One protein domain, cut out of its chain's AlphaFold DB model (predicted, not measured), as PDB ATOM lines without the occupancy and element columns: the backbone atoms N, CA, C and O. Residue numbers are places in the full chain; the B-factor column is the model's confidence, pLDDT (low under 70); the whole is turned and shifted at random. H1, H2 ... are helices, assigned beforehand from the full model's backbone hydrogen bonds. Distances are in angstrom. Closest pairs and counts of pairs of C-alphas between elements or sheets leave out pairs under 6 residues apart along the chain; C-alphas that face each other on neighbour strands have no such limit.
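What this domain is: This is residues 2 to 52 of the 83 residues of the protein "Cellulose biosynthesis protein BcsG" of Klebsiella pneumoniae (UniProt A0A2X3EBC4). With little regular structure, the model is a flat loop of chain: the unnamed residues 2 to 17 arch along one side, H1 and H2 follow each other along the other, and short H3 lies over the space between. The printed part has 51 residues, 20 of them in three named helices, H1, H2 and H3 in chain order, with no named strand; the class is all helix. It is only just loose, close to compact, with a radius of gyration of the C-alphas of 11.8 A, and only just flat, spanning 36 by 25 by 13 A.

How they stand to each other: H1, residues 18 to 28, and H3, residues 41 to 45, only just touch, with 3 pairs of C-alphas within 8 A; the closest, of Arg 27 and Tyr 44, are 7.5 A apart. H2, residues 32 to 35, and H1 meet only through their tight link of 3 residues. H2 and H3 are apart. Every O i to N i+4 pair is within hydrogen-bond range in H1 and H3; H2 is too short for one.

Where its parts are: H1 measures 15.7 A from C-alpha 18 at (30.479, 12.093, 29.349) to C-alpha 28; H2 measures 5.5 A. H3 measures 6.4 A and ends at C-alpha 45 at (20.699, 20.952, 35.029).

The domain as a whole: The two C-alphas farthest apart, of Asp 37 and Ala 52, are 36.3 A apart. The printed part has no cut, neither link is long, and no printed residue is under 70 in pLDDT.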
ATOM      1  N   LYS A   2      27.699  29.121  49.033       94.94
ATOM      2  CA  LYS A   2      26.900  30.016  49.885       94.94
ATOM      3  C   LYS A   2      25.417  29.613  49.897       94.94
ATOM      4  O   LYS A   2      24.814  29.601  50.962       94.94
ATOM      5  N   ALA A   3      24.893  29.181  48.749       95.06
ATOM      6  CA  ALA A   3      23.573  28.573  48.598       95.06
ATOM      7  C   ALA A   3      23.696  27.097  48.155       95.06
ATOM      8  O   ALA A   3      23.753  26.820  46.954       95.06
ATOM      9  N   PRO A   4      23.824  26.137  49.091       94.19
ATOM     10  CA  PRO A   4      23.839  24.713  48.753       94.19
ATOM     11  C   PRO A   4      22.479  24.241  48.208       94.19
ATOM     12  O   PRO A   4      21.446  24.869  48.439       94.19
ATOM     13  N   HIS A   5      22.478  23.133  47.462       95.75
ATOM     14  CA  HIS A   5      21.236  22.434  47.129       95.75
ATOM     15  C   HIS A   5      20.687  21.755  48.387       95.75
ATOM     16  O   HIS A   5      21.432  21.066  49.082       95.75
ATOM     17  N   GLU A   6      19.399  21.943  48.653       94.50
ATOM     18  CA  GLU A   6      18.706  21.400  49.820       94.50
ATOM     19  C   GLU A   6      17.744  20.281  49.397       94.50
ATOM     20  O   GLU A   6      17.061  20.367  48.374       94.50
ATOM     21  N   GLY A   7      17.651  19.235  50.219       94.50
ATOM     22  CA  GLY A   7      16.776  18.089  49.973       94.50
ATOM     23  C   GLY A   7      17.407  16.990  49.111       94.50
ATOM     24  O   GLY A   7      18.613  16.751  49.143       94.50
ATOM     25  N   ALA A   8      16.560  16.248  48.392       97.19
ATOM     26  CA  ALA A   8      16.994  15.107  47.591       97.19
ATOM     27  C   ALA A   8      17.760  15.549  46.327       97.19
ATOM     28  O   ALA A   8      17.521  16.648  45.820       97.19
ATOM     29  N   PRO A   9      18.640  14.699  45.770       97.62
ATOM     30  CA  PRO A   9      19.314  14.982  44.507       97.62
ATOM     31  C   PRO A   9      18.329  15.286  43.373       97.62
ATOM     32  O   PRO A   9      17.254  14.690  43.296       97.62
ATOM     33  N   ILE A  10      18.727  16.167  42.454       97.88
ATOM     34  CA  ILE A  10      17.998  16.336  41.195       97.88
ATOM     35  C   ILE A  10      18.335  15.148  40.296       97.88
ATOM     36  O   ILE A  10      19.503  14.907  39.986       97.88
ATOM     37  N   ILE A  11      17.312  14.389  39.912       98.00
ATOM     38  CA  ILE A  11      17.463  13.185  39.097       98.00
ATOM     39  C   ILE A  11      17.456  13.570  37.617       98.00
ATOM     40  O   ILE A  11      16.536  14.239  37.155       98.00
ATOM     41  N   ILE A  12      18.481  13.121  36.891       98.06
ATOM     42  CA  ILE A  12      18.584  13.221  35.431       98.06
ATOM     43  C   ILE A  12      18.308  11.827  34.876       98.06
ATOM     44  O   ILE A  12      19.142  10.930  34.993       98.06
ATOM     45  N   ASP A  13      17.108  11.630  34.341       97.50
ATOM     46  CA  ASP A  13      16.616  10.355  33.807       97.50
ATOM     47  C   ASP A  13      16.774  10.243  32.281       97.50
ATOM     48  O   ASP A  13      16.522   9.190  31.693       97.50
ATOM     49  N   GLN A  14      17.237  11.312  31.626       97.94
ATOM     50  CA  GLN A  14      17.519  11.324  30.196       97.94
ATOM     51  C   GLN A  14      18.789  10.516  29.870       97.94
ATOM     52  O   GLN A  14      19.767  10.568  30.626       97.94
ATOM     53  N   PRO A  15      18.844   9.838  28.704       97.94
ATOM     54  CA  PRO A  15      20.055   9.173  28.229       97.94
ATOM     55  C   PRO A  15      21.238  10.144  28.190       97.94
ATOM     56  O   PRO A  15      21.223  11.123  27.446       97.94
ATOM     57  N   SER A  16      22.257   9.881  29.001       98.44
ATOM     58  CA  SER A  16      23.376  10.795  29.234       98.44
ATOM     59  C   SER A  16      24.708  10.060  29.109       98.44
ATOM     60  O   SER A  16      24.796   8.857  29.346       98.44
ATOM     61  N   SER A  17      25.760  10.788  28.744       98.56
ATOM     62  CA  SER A  17      27.138  10.284  28.713       98.56
ATOM     63  C   SER A  17      28.112  11.405  29.096       98.56
ATOM     64  O   SER A  17      27.703  12.461  29.581       98.56
ATOM     65  N   TYR A  18      29.411  11.202  28.886       98.50
ATOM     66  CA  TYR A  18      30.479  12.093  29.349       98.50
ATOM     67  C   TYR A  18      30.373  13.540  28.840       98.50
ATOM     68  O   TYR A  18      30.860  14.456  29.502       98.50
ATOM     69  N   LEU A  19      29.689  13.781  27.716       98.69
ATOM     70  CA  LEU A  19      29.450  15.138  27.221       98.69
ATOM     71  C   LEU A  19      28.606  15.978  28.199       98.69
ATOM     72  O   LEU A  19      28.883  17.162  28.376       98.69
ATOM     73  N   ALA A  20      27.634  15.375  28.894       98.69
ATOM     74  CA  ALA A  20      26.835  16.067  29.909       98.69
ATOM     75  C   ALA A  20      27.671  16.450  31.136       98.69
ATOM     76  O   ALA A  20      27.477  17.517  31.713       98.69
ATOM     77  N   VAL A  21      28.651  15.617  31.501       98.56
ATOM     78  CA  VAL A  21      29.611  15.943  32.566       98.56
ATOM     79  C   VAL A  21      30.470  17.139  32.157       98.56
ATOM     80  O   VAL A  21      30.637  18.063  32.950       98.56
ATOM     81  N   SER A  22      30.972  17.164  30.918       98.69
ATOM     82  CA  SER A  22      31.737  18.310  30.409       98.69
ATOM     83  C   SER A  22      30.911  19.594  30.425       98.69
ATOM     84  O   SER A  22      31.424  20.637  30.817       98.69
ATOM     85  N   GLU A  23      29.637  19.525  30.038       98.69
ATOM     86  CA  GLU A  23      28.725  20.669  30.079       98.69
ATOM     87  C   GLU A  23      28.529  21.184  31.515       98.69
ATOM     88  O   GLU A  23      28.626  22.386  31.758       98.69
ATOM     89  N   LEU A  24      28.330  20.291  32.491       98.38
ATOM     90  CA  LEU A  24      28.233  20.670  33.905       98.38
ATOM     91  C   LEU A  24      29.515  21.348  34.406       98.38
ATOM     92  O   LEU A  24      29.438  22.338  35.127       98.38
ATOM     93  N   VAL A  25      30.691  20.853  34.013       98.38
ATOM     94  CA  VAL A  25      31.967  21.501  34.351       98.38
ATOM     95  C   VAL A  25      32.043  22.893  33.726       98.38
ATOM     96  O   VAL A  25      32.374  23.844  34.430       98.38
ATOM     97  N   VAL A  26      31.688  23.036  32.443       98.38
ATOM     98  CA  VAL A  26      31.686  24.326  31.730       98.38
ATOM     99  C   VAL A  26      30.775  25.346  32.417       98.38
ATOM    100  O   VAL A  26      31.191  26.486  32.625       98.38
ATOM    101  N   ARG A  27      29.574  24.939  32.845       97.81
ATOM    102  CA  ARG A  27      28.633  25.801  33.584       97.81
ATOM    103  C   ARG A  27      29.173  26.274  34.935       97.81
ATOM    104  O   ARG A  27      28.765  27.332  35.402       97.81
ATOM    105  N   ALA A  28      30.085  25.522  35.551       97.12
ATOM    106  CA  ALA A  28      30.707  25.876  36.824       97.12
ATOM    107  C   ALA A  28      31.976  26.741  36.687       97.12
ATOM    108  O   ALA A  28      32.487  27.216  37.703       97.12
ATOM    109  N   LEU A  29      32.508  26.937  35.471       97.56
ATOM    110  CA  LEU A  29      33.838  27.533  35.259       97.56
ATOM    111  C   LEU A  29      33.981  28.958  35.792       97.56
ATOM    112  O   LEU A  29      35.064  29.328  36.239       97.56
ATOM    113  N   ASP A  30      32.920  29.764  35.743       95.88
ATOM    114  CA  ASP A  30      32.972  31.143  36.240       95.88
ATOM    115  C   ASP A  30      32.925  31.235  37.777       95.88
ATOM    116  O   ASP A  30      33.112  32.313  38.343       95.88
ATOM    117  N   GLY A  31      32.689  30.105  38.452       95.81
ATOM    118  CA  GLY A  31      32.698  29.966  39.901       95.81
ATOM    119  C   GLY A  31      31.550  30.666  40.635       95.81
ATOM    120  O   GLY A  31      31.475  30.553  41.861       95.81
ATOM    121  N   LYS A  32      30.630  31.352  39.942       94.88
ATOM    122  CA  LYS A  32      29.582  32.155  40.600       94.88
ATOM    123  C   LYS A  32      28.667  31.309  41.473       94.88
ATOM    124  O   LYS A  32      28.305  31.722  42.570       94.88
ATOM    125  N   MET A  33      28.383  30.073  41.059       94.62
ATOM    126  CA  MET A  33      27.559  29.149  41.845       94.62
ATOM    127  C   MET A  33      28.071  28.940  43.283       94.62
ATOM    128  O   MET A  33      27.293  28.614  44.174       94.62
ATOM    129  N   PHE A  34      29.369  29.133  43.547       96.62
ATOM    130  CA  PHE A  34      29.932  28.935  44.881       96.62
ATOM    131  C   PHE A  34      29.717  30.130  45.826       96.62
ATOM    132  O   PHE A  34      29.722  29.908  47.043       96.62
ATOM    133  N   SER A  35      29.510  31.344  45.302       96.62
ATOM    134  CA  SER A  35      29.438  32.605  46.061       96.62
ATOM    135  C   SER A  35      28.080  33.318  46.016       96.62
ATOM    136  O   SER A  35      27.834  34.155  46.885       96.62
ATOM    137  N   GLU A  36      27.217  33.002  45.050       96.00
ATOM    138  CA  GLU A  36      25.879  33.596  44.907       96.00
ATOM    139  C   GLU A  36      24.955  33.275  46.095       96.00
ATOM    140  O   GLU A  36      25.011  32.193  46.686       96.00
ATOM    141  N   ASP A  37      24.069  34.221  46.427       96.38
ATOM    142  CA  ASP A  37      23.065  34.082  47.498       96.38
ATOM    143  C   ASP A  37      21.964  33.067  47.170       96.38
ATOM    144  O   ASP A  37      21.273  32.577  48.064       96.38
ATOM    145  N   SER A  38      21.797  32.740  45.889       95.12
ATOM    146  CA  SER A  38      20.863  31.721  45.424       95.12
ATOM    147  C   SER A  38      21.372  31.075  44.139       95.12
ATOM    148  O   SER A  38      21.995  31.736  43.309       95.12
ATOM    149  N   VAL A  39      21.080  29.789  43.956       96.19
ATOM    150  CA  VAL A  39      21.385  29.046  42.728       96.19
ATOM    151  C   VAL A  39      20.087  28.454  42.195       96.19
ATOM    152  O   VAL A  39      19.375  27.751  42.910       96.19
ATOM    153  N   ASN A  40      19.770  28.720  40.926       96.06
ATOM    154  CA  ASN A  40      18.660  28.056  40.248       96.06
ATOM    155  C   ASN A  40      19.119  26.680  39.748       96.06
ATOM    156  O   ASN A  40      19.614  26.535  38.629       96.06
ATOM    157  N   TRP A  41      18.976  25.672  40.604       96.19
ATOM    158  CA  TRP A  41      19.447  24.317  40.337       96.19
ATOM    159  C   TRP A  41      18.722  23.633  39.176       96.19
ATOM    160  O   TRP A  41      19.356  22.917  38.404       96.19
ATOM    161  N   GLN A  42      17.426  23.899  38.995       96.31
ATOM    162  CA  GLN A  42      16.652  23.382  37.864       96.31
ATOM    163  C   GLN A  42      17.187  23.931  36.541       96.31
ATOM    164  O   GLN A  42      17.379  23.169  35.598       96.31
ATOM    165  N   GLN A  43      17.499  25.229  36.480       96.31
ATOM    166  CA  GLN A  43      18.127  25.828  35.303       96.31
ATOM    167  C   GLN A  43      19.541  25.281  35.076       96.31
ATOM    168  O   GLN A  43      19.933  25.044  33.934       96.31
ATOM    169  N   TYR A  44      20.300  25.055  36.151       96.94
ATOM    170  CA  TYR A  44      21.667  24.547  36.072       96.94
ATOM    171  C   TYR A  44      21.753  23.158  35.429       96.94
ATOM    172  O   TYR A  44      22.707  22.891  34.700       96.94
ATOM    173  N   VAL A  45      20.755  22.295  35.638       97.44
ATOM    174  CA  VAL A  45      20.699  20.952  35.029       97.44
ATOM    175  C   VAL A  45      19.790  20.859  33.800       97.44
ATOM    176  O   VAL A  45      19.674  19.796  33.193       97.44
ATOM    177  N   ALA A  46      19.132  21.950  33.404       97.88
ATOM    178  CA  ALA A  46      18.251  21.952  32.244       97.88
ATOM    179  C   ALA A  46      19.044  21.783  30.939       97.88
ATOM    180  O   ALA A  46      20.149  22.312  30.788       97.88
ATOM    181  N   ASN A  47      18.440  21.101  29.962       97.75
ATOM    182  CA  ASN A  47      18.966  20.971  28.598       97.75
ATOM    183  C   ASN A  47      20.409  20.437  28.536       97.75
ATOM    184  O   ASN A  47      21.204  20.892  27.713       97.75
ATOM    185  N   LEU A  48      20.770  19.507  29.425       98.69
ATOM    186  CA  LEU A  48      22.035  18.789  29.300       98.69
ATOM    187  C   LEU A  48      22.046  17.974  27.994       98.69
ATOM    188  O   LEU A  48      21.002  17.454  27.581       98.69
ATOM    189  N   PRO A  49      23.206  17.857  27.328       98.56
ATOM    190  CA  PRO A  49      23.320  17.090  26.099       98.56
ATOM    191  C   PRO A  49      23.023  15.615  26.370       98.56
ATOM    192  O   PRO A  49      23.614  14.994  27.254       98.56
ATOM    193  N   GLN A  50      22.117  15.052  25.578       98.56
ATOM    194  CA  GLN A  50      21.766  13.640  25.654       98.56
ATOM    195  C   GLN A  50      22.688  12.800  24.770       98.56
ATOM    196  O   GLN A  50      23.291  13.284  23.810       98.56
ATOM    197  N   SER A  51      22.811  11.519  25.085       98.44
ATOM    198  CA  SER A  51      23.593  10.560  24.306       98.44
ATOM    199  C   SER A  51      22.875   9.221  24.276       98.44
ATOM    200  O   SER A  51      22.452   8.716  25.314       98.44
ATOM    201  N   ALA A  52      22.737   8.637  23.085       97.75
ATOM    202  CA  ALA A  52      22.187   7.295  22.952       97.75
ATOM    203  C   ALA A  52      23.045   6.281  23.725       97.75
ATOM    204  O   ALA A  52      24.269   6.410  23.788       97.75
TER     205      ALA A  52